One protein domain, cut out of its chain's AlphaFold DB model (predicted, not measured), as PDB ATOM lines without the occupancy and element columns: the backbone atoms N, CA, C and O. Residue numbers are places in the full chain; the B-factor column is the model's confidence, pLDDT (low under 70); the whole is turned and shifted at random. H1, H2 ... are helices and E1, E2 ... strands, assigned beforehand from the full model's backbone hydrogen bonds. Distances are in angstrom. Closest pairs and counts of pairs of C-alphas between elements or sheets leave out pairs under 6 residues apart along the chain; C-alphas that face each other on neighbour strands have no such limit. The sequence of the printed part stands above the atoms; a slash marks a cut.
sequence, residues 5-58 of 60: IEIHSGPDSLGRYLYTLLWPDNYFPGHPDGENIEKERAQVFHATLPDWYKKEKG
ATOM      1  N   ILE A   5      41.247  14.817 -33.154       95.19
ATOM      2  CA  ILE A   5      40.980  15.463 -31.867       95.19
ATOM      3  C   ILE A   5      40.135  14.536 -30.995       95.19
ATOM      4  O   ILE A   5      39.105  14.032 -31.447       95.19
ATOM      5  N   GLU A   6      40.550  14.376 -29.742       95.81
ATOM      6  CA  GLU A   6      39.810  13.690 -28.683       95.81
ATOM      7  C   GLU A   6      39.293  14.731 -27.682       95.81
ATOM      8  O   GLU A   6      40.080  15.457 -27.074       95.81
ATOM      9  N   ILE A   7      37.967  14.853 -27.560       96.56
ATOM     10  CA  ILE A   7      37.310  15.830 -26.681       96.56
ATOM     11  C   ILE A   7      37.148  15.235 -25.283       96.56
ATOM     12  O   ILE A   7      36.536  14.181 -25.134       96.56
ATOM     13  N   HIS A   8      37.625  15.952 -24.266       96.44
ATOM     14  CA  HIS A   8      37.523  15.546 -22.859       96.44
ATOM     15  C   HIS A   8      36.382  16.252 -22.132       96.44
ATOM     16  O   HIS A   8      35.792  15.692 -21.212       96.44
ATOM     17  N   SER A   9      36.058  17.483 -22.538       94.06
ATOM     18  CA  SER A   9      34.951  18.256 -21.973       94.06
ATOM     19  C   SER A   9      34.222  19.077 -23.033       94.06
ATOM     20  O   SER A   9      34.796  19.462 -24.053       94.06
ATOM     21  N   GLY A  10      32.953  19.389 -22.760       92.50
ATOM     22  CA  GLY A  10      32.185  20.366 -23.533       92.50
ATOM     23  C   GLY A  10      32.747  21.795 -23.423       92.50
ATOM     24  O   GLY A  10      33.703  22.018 -22.671       92.50
ATOM     25  N   PRO A  11      32.163  22.753 -24.168       95.88
ATOM     26  CA  PRO A  11      32.619  24.136 -24.163       95.88
ATOM     27  C   PRO A  11      32.351  24.820 -22.817       95.88
ATOM     28  O   PRO A  11      31.290  24.632 -22.222       95.88
ATOM     29  N   ASP A  12      33.285  25.660 -22.374       95.50
ATOM     30  CA  ASP A  12      33.066  26.605 -21.280       95.50
ATOM     31  C   ASP A  12      32.228  27.822 -21.727       95.50
ATOM     32  O   ASP A  12      31.808  27.936 -22.881       95.50
ATOM     33  N   SER A  13      32.004  28.776 -20.816       96.25
ATOM     34  CA  SER A  13      31.255  30.010 -21.105       96.25
ATOM     35  C   SER A  13      31.900  30.906 -22.173       96.25
ATOM     36  O   SER A  13      31.272  31.859 -22.624       96.25
ATOM     37  N   LEU A  14      33.146  30.629 -22.568       95.44
ATOM     38  CA  LEU A  14      33.886  31.325 -23.621       95.44
ATOM     39  C   LEU A  14      33.997  30.479 -24.904       95.44
ATOM     40  O   LEU A  14      34.699  30.867 -25.838       95.44
ATOM     41  N   GLY A  15      33.330  29.323 -24.968       94.38
ATOM     42  CA  GLY A  15      33.366  28.424 -26.123       94.38
ATOM     43  C   GLY A  15      34.675  27.640 -26.272       94.38
ATOM     44  O   GLY A  15      34.979  27.159 -27.369       94.38
ATOM     45  N   ARG A  16      35.481  27.524 -25.210       95.88
ATOM     46  CA  ARG A  16      36.726  26.739 -25.206       95.88
ATOM     47  C   ARG A  16      36.451  25.315 -24.752       95.88
ATOM     48  O   ARG A  16      35.701  25.097 -23.813       95.88
ATOM     49  N   TYR A  17      37.105  24.362 -25.396       97.44
ATOM     50  CA  TYR A  17      37.010  22.935 -25.109       97.44
ATOM     51  C   TYR A  17      38.313  22.453 -24.478       97.44
ATOM     52  O   TYR A  17      39.388  22.939 -24.844       97.44
ATOM     53  N   LEU A  18      38.231  21.463 -23.589       97.56
ATOM     54  CA  LEU A  18      39.385  20.651 -23.210       97.56
ATOM     55  C   LEU A  18      39.495  19.476 -24.182       97.56
ATOM     56  O   LEU A  18      38.579  18.655 -24.274       97.56
ATOM     57  N   TYR A  19      40.603  19.394 -24.913       97.50
ATOM     58  CA  TYR A  19      40.813  18.349 -25.913       97.50
ATOM     59  C   TYR A  19      42.290  17.990 -26.093       97.50
ATOM     60  O   TYR A  19      43.173  18.792 -25.797       97.50
ATOM     61  N   THR A  20      42.557  16.795 -26.621       98.00
ATOM     62  CA  THR A  20      43.887  16.389 -27.096       98.00
ATOM     63  C   THR A  20      43.915  16.402 -28.620       98.00
ATOM     64  O   THR A  20      43.072  15.776 -29.261       98.00
ATOM     65  N   LEU A  21      44.890  17.097 -29.206       96.19
ATOM     66  CA  LEU A  21      45.245  16.962 -30.618       96.19
ATOM     67  C   LEU A  21      46.278  15.844 -30.756       96.19
ATOM     68  O   LEU A  21      47.299  15.884 -30.071       96.19
ATOM     69  N   LEU A  22      46.030  14.890 -31.653       95.06
ATOM     70  CA  LEU A  22      46.952  13.799 -31.964       95.06
ATOM     71  C   LEU A  22      47.366  13.864 -33.430       95.06
ATOM     72  O   LEU A  22      46.518  14.069 -34.304       95.06
ATOM     73  N   TRP A  23      48.660  13.714 -33.706       92.81
ATOM     74  CA  TRP A  23      49.211  13.748 -35.063       92.81
ATOM     75  C   TRP A  23      50.451  12.856 -35.186       92.81
ATOM     76  O   TRP A  23      51.195  12.722 -34.214       92.81
ATOM     77  N   PRO A  24      50.697  12.247 -36.360       91.25
ATOM     78  CA  PRO A  24      51.970  11.586 -36.612       91.25
ATOM     79  C   PRO A  24      53.096  12.612 -36.698       91.25
ATOM     80  O   PRO A  24      52.943  13.669 -37.313       91.25
ATOM     81  N   ASP A  25      54.236  12.272 -36.122       87.06
ATOM     82  CA  ASP A  25      55.467  13.037 -36.206       87.06
ATOM     83  C   ASP A  25      56.647  12.085 -36.387       87.06
ATOM     84  O   ASP A  25      56.658  10.970 -35.856       87.06
ATOM     85  N   ASN A  26      57.658  12.544 -37.113       80.38
ATOM     86  CA  ASN A  26      58.899  11.802 -37.257       80.38
ATOM     87  C   ASN A  26      59.756  12.096 -36.032       80.38
ATOM     88  O   ASN A  26      60.283  13.196 -35.862       80.38
ATOM     89  N   TYR A  27      59.846  11.120 -35.138       69.50
ATOM     90  CA  TYR A  27      60.599  11.256 -33.905       69.50
ATOM     91  C   TYR A  27      62.029  10.751 -34.104       69.50
ATOM     92  O   TYR A  27      62.239   9.610 -34.509       69.50
ATOM     93  N   PHE A  28      63.004  11.594 -33.757       70.81
ATOM     94  CA  PHE A  28      64.436  11.291 -33.833       70.81
ATOM     95  C   PHE A  28      65.055  11.304 -32.425       70.81
ATOM     96  O   PHE A  28      65.593  12.327 -31.988       70.81
ATOM     97  N   PRO A  29      64.949  10.212 -31.651       61.09
ATOM     98  CA  PRO A  29      65.558  10.159 -30.328       61.09
ATOM     99  C   PRO A  29      67.094  10.135 -30.421       61.09
ATOM    100  O   PRO A  29      67.672   9.143 -30.848       61.09
ATOM    101  N   GLY A  30      67.761  11.209 -29.973       65.88
ATOM    102  CA  GLY A  30      69.204  11.217 -29.662       65.88
ATOM    103  C   GLY A  30      70.185  11.292 -30.844       65.88
ATOM    104  O   GLY A  30      71.288  10.775 -30.738       65.88
ATOM    105  N   HIS A  31      69.806  11.907 -31.961       55.06
ATOM    106  CA  HIS A  31      70.501  11.788 -33.251       55.06
ATOM    107  C   HIS A  31      71.920  12.421 -33.305       55.06
ATOM    108  O   HIS A  31      72.060  13.622 -33.072       55.06
ATOM    109  N   PRO A  32      72.955  11.645 -33.702       57.12
ATOM    110  CA  PRO A  32      73.822  12.080 -34.808       57.12
ATOM    111  C   PRO A  32      73.488  11.424 -36.151       57.12
ATOM    112  O   PRO A  32      73.568  12.136 -37.134       57.12
ATOM    113  N   ASP A  33      72.998  10.177 -36.196       59.53
ATOM    114  CA  ASP A  33      72.494   9.495 -37.422       59.53
ATOM    115  C   ASP A  33      71.373   8.454 -37.125       59.53
ATOM    116  O   ASP A  33      71.283   7.399 -37.747       59.53
ATOM    117  N   GLY A  34      70.539   8.694 -36.105       56.44
ATOM    118  CA  GLY A  34      69.548   7.733 -35.580       56.44
ATOM    119  C   GLY A  34      68.312   7.457 -36.464       56.44
ATOM    120  O   GLY A  34      67.785   8.349 -37.123       56.44
ATOM    121  N   GLU A  35      67.808   6.216 -36.415       60.53
ATOM    122  CA  GLU A  35      66.672   5.731 -37.219       60.53
ATOM    123  C   GLU A  35      65.400   6.588 -37.056       60.53
ATOM    124  O   GLU A  35      64.915   6.835 -35.948       60.53
ATOM    125  N   ASN A  36      64.847   7.028 -38.191       71.81
ATOM    126  CA  ASN A  36      63.580   7.749 -38.267       71.81
ATOM    127  C   ASN A  36      62.424   6.798 -37.927       71.81
ATOM    128  O   ASN A  36      62.212   5.807 -38.627       71.81
ATOM    129  N   ILE A  37      61.669   7.109 -36.869       77.50
ATOM    130  CA  ILE A  37      60.470   6.357 -36.495       77.50
ATOM    131  C   ILE A  37      59.271   7.309 -36.487       77.50
ATOM    132  O   ILE A  37      59.270   8.314 -35.768       77.50
ATOM    133  N   GLU A  38      58.217   6.966 -37.235       82.94
ATOM    134  CA  GLU A  38      56.921   7.645 -37.134       82.94
ATOM    135  C   GLU A  38      56.291   7.299 -35.775       82.94
ATOM    136  O   GLU A  38      56.051   6.130 -35.454       82.94
ATOM    137  N   LYS A  39      56.031   8.318 -34.953       84.81
ATOM    138  CA  LYS A  39      55.322   8.183 -33.676       84.81
ATOM    139  C   LYS A  39      54.149   9.141 -33.610       84.81
ATOM    140  O   LYS A  39      54.183  10.242 -34.149       84.81
ATOM    141  N   GLU A  40      53.114   8.738 -32.887       89.25
ATOM    142  CA  GLU A  40      52.019   9.641 -32.562       89.25
ATOM    143  C   GLU A  40      52.449  10.622 -31.463       89.25
ATOM    144  O   GLU A  40      52.916  10.226 -30.393       89.25
ATOM    145  N   ARG A  41      52.289  11.915 -31.739       90.88
ATOM    146  CA  ARG A  41      52.377  12.994 -30.757       90.88
ATOM    147  C   ARG A  41      50.985  13.326 -30.260       90.88
ATOM    148  O   ARG A  41      50.009  13.233 -31.002       90.88
ATOM    149  N   ALA A  42      50.933  13.791 -29.022       94.19
ATOM    150  CA  ALA A  42      49.728  14.303 -28.404       94.19
ATOM    151  C   ALA A  42      50.036  15.629 -27.708       94.19
ATOM    152  O   ALA A  42      51.069  15.769 -27.051       94.19
ATOM    153  N   GLN A  43      49.120  16.586 -27.823       96.31
ATOM    154  CA  GLN A  43      49.159  17.815 -27.040       96.31
ATOM    155  C   GLN A  43      47.760  18.174 -26.556       96.31
ATOM    156  O   GLN A  43      46.795  18.148 -27.322       96.31
ATOM    157  N   VAL A  44      47.671  18.507 -25.270       97.25
ATOM    158  CA  VAL A  44      46.430  18.920 -24.614       97.25
ATOM    159  C   VAL A  44      46.238  20.422 -24.787       97.25
ATOM    160  O   VAL A  44      47.172  21.204 -24.606       97.25
ATOM    161  N   PHE A  45      45.011  20.817 -25.104       96.62
ATOM    162  CA  PHE A  45      44.596  22.200 -25.279       96.62
ATOM    163  C   PHE A  45      43.359  22.502 -24.444       96.62
ATOM    164  O   PHE A  45      42.461  21.671 -24.312       96.62
ATOM    165  N   HIS A  46      43.293  23.738 -23.955       97.25
ATOM    166  CA  HIS A  46      42.071  24.348 -23.448       97.25
ATOM    167  C   HIS A  46      41.768  25.594 -24.289       97.25
ATOM    168  O   HIS A  46      42.210  26.701 -23.982       97.25
ATOM    169  N   ALA A  47      41.109  25.385 -25.428       96.31
ATOM    170  CA  ALA A  47      40.960  26.394 -26.475       96.31
ATOM    171  C   ALA A  47      39.722  26.136 -27.343       96.31
ATOM    172  O   ALA A  47      39.103  25.074 -27.278       96.31
ATOM    173  N   THR A  48      39.363  27.097 -28.191       95.94
ATOM    174  CA  THR A  48      38.364  26.873 -29.243       95.94
ATOM    175  C   THR A  48      38.847  25.777 -30.196       95.94
ATOM    176  O   THR A  48      40.041  25.680 -30.496       95.94
ATOM    177  N   LEU A  49      37.920  24.948 -30.684       94.50
ATOM    178  CA  LEU A  49      38.265  23.892 -31.632       94.50
ATOM    179  C   LEU A  49      38.836  24.477 -32.935       94.50
ATOM    180  O   LEU A  49      38.361  25.525 -33.386       94.50
ATOM    181  N   PRO A  50      39.809  23.803 -33.569       92.44
ATOM    182  CA  PRO A  50      40.344  24.226 -34.855       92.44
ATOM    183  C   PRO A  50      39.284  24.208 -35.957       92.44
ATOM    184  O   PRO A  50      38.431  23.320 -36.006       92.44
ATOM    185  N   ASP A  51      39.368  25.144 -36.899       93.06
ATOM    186  CA  ASP A  51      38.335  25.294 -37.932       93.06
ATOM    187  C   ASP A  51      38.242  24.104 -38.888       93.06
ATOM    188  O   ASP A  51      37.152  23.775 -39.351       93.06
ATOM    189  N   TRP A  52      39.357  23.416 -39.155       92.06
ATOM    190  CA  TRP A  52      39.344  22.191 -39.959       92.06
ATOM    191  C   TRP A  52      38.472  21.106 -39.312       92.06
ATOM    192  O   TRP A  52      37.678  20.471 -39.998       92.06
ATOM    193  N   TYR A  53      38.538  20.972 -37.986       91.00
ATOM    194  CA  TYR A  53      37.750  19.992 -37.247       91.00
ATOM    195  C   TYR A  53      36.260  20.350 -37.259       91.00
ATOM    196  O   TYR A  53      35.408  19.485 -37.460       91.00
ATOM    197  N   LYS A  54      35.930  21.640 -37.101       88.94
ATOM    198  CA  LYS A  54      34.540  22.116 -37.196       88.94
ATOM    199  C   LYS A  54      33.942  21.819 -38.573       88.94
ATOM    200  O   LYS A  54      32.819  21.331 -38.646       88.94
ATOM    201  N   LYS A  55      34.698  22.063 -39.650       88.25
ATOM    202  CA  LYS A  55      34.265  21.795 -41.033       88.25
ATOM    203  C   LYS A  55      33.995  20.308 -41.273       88.25
ATOM    204  O   LYS A  55      32.957  19.963 -41.824       88.25
ATOM    205  N   GLU A  56      34.879  19.428 -40.804       86.19
ATOM    206  CA  GLU A  56      34.718  17.968 -40.924       86.19
ATOM    207  C   GLU A  56      33.499  17.430 -40.162       86.19
ATOM    208  O   GLU A  56      32.907  16.427 -40.560       86.19
ATOM    209  N   LYS A  57      33.096  18.095 -39.074       80.62
ATOM    210  CA  LYS A  57      31.931  17.717 -38.261       80.62
ATOM    211  C   LYS A  57      30.617  18.371 -38.699       80.62
ATOM    212  O   LYS A  57      29.617  18.224 -38.001       80.62
ATOM    213  N   GLY A  58      30.590  19.042 -39.852       63.22
ATOM    214  CA  GLY A  58      29.375  19.661 -40.388       63.22
ATOM    215  C   GLY A  58      29.059  21.034 -39.791       63.22
ATOM    216  O   GLY A  58      27.896  21.435 -39.772       63.22
TER     217      GLY A  58
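Overview. This is residues 5 to 58 of the 60 residues of an uncharacterized protein of viral metagenome (UniProt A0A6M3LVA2). A long two-stranded hairpin, E2 and E3, runs the length of a rod, with the loop of residues 28 to 36 at one end and the loop of residues 8 to 16 at the other. Toward the latter end the short strand E1 lies beside E2, and the small helix H1 is set off from the sheet. The printed part has 54 residues, with three named strands and then one named helix, in the order E1, E2, E3, H1; the sheet E1 - E2 - E3 is antiparallel and the class is mostly strand. It is only just extended, close to loose, with a radius of gyration of the C-alphas of 15.3 A and spans of 48 by 21 by 14 A.

Along the chain. E1, residues 5 to 7, begins with C-alpha 5 at (40.980, 15.463, -31.867). E2, residues 17 to 27, is 27.8 A long and bends by 58 degrees at residue 24. E3, residues 37 to 47, is 29.7 A long and ends with C-alpha 47 at (40.960, 26.394, -26.475). H1, residues 51 to 56, ends with C-alpha 56 at (34.718, 17.968, -40.924).

Arrangement. E1, E2 and E3 form a meander, each strand the antiparallel neighbour of the one before. E1 and E2 are a hairpin at 151 degrees, with N 6 and O 20 within hydrogen-bond range at 2.9 A. E2 and E3 are a hairpin at 159 degrees, with N 17 and O 47 at 2.8 A and N 27 and O 37 at 2.9 A. H1 is not on the sheet and is apart from E2; the closest C-alphas of E1 and H1, Ile 5 and Tyr 53, are 7.7 A apart. In H1 every O i to N i+4 pair is within hydrogen-bond range.

Size, cuts and confidence. The two C-alphas farthest apart, Ser 13 and Asp 33, are 48.9 A apart. The printed part has no cut; the link E3 to H1 is tight, and the other two are short. Residue 27, residues 29 to 35 and residue 58 have pLDDT under 70.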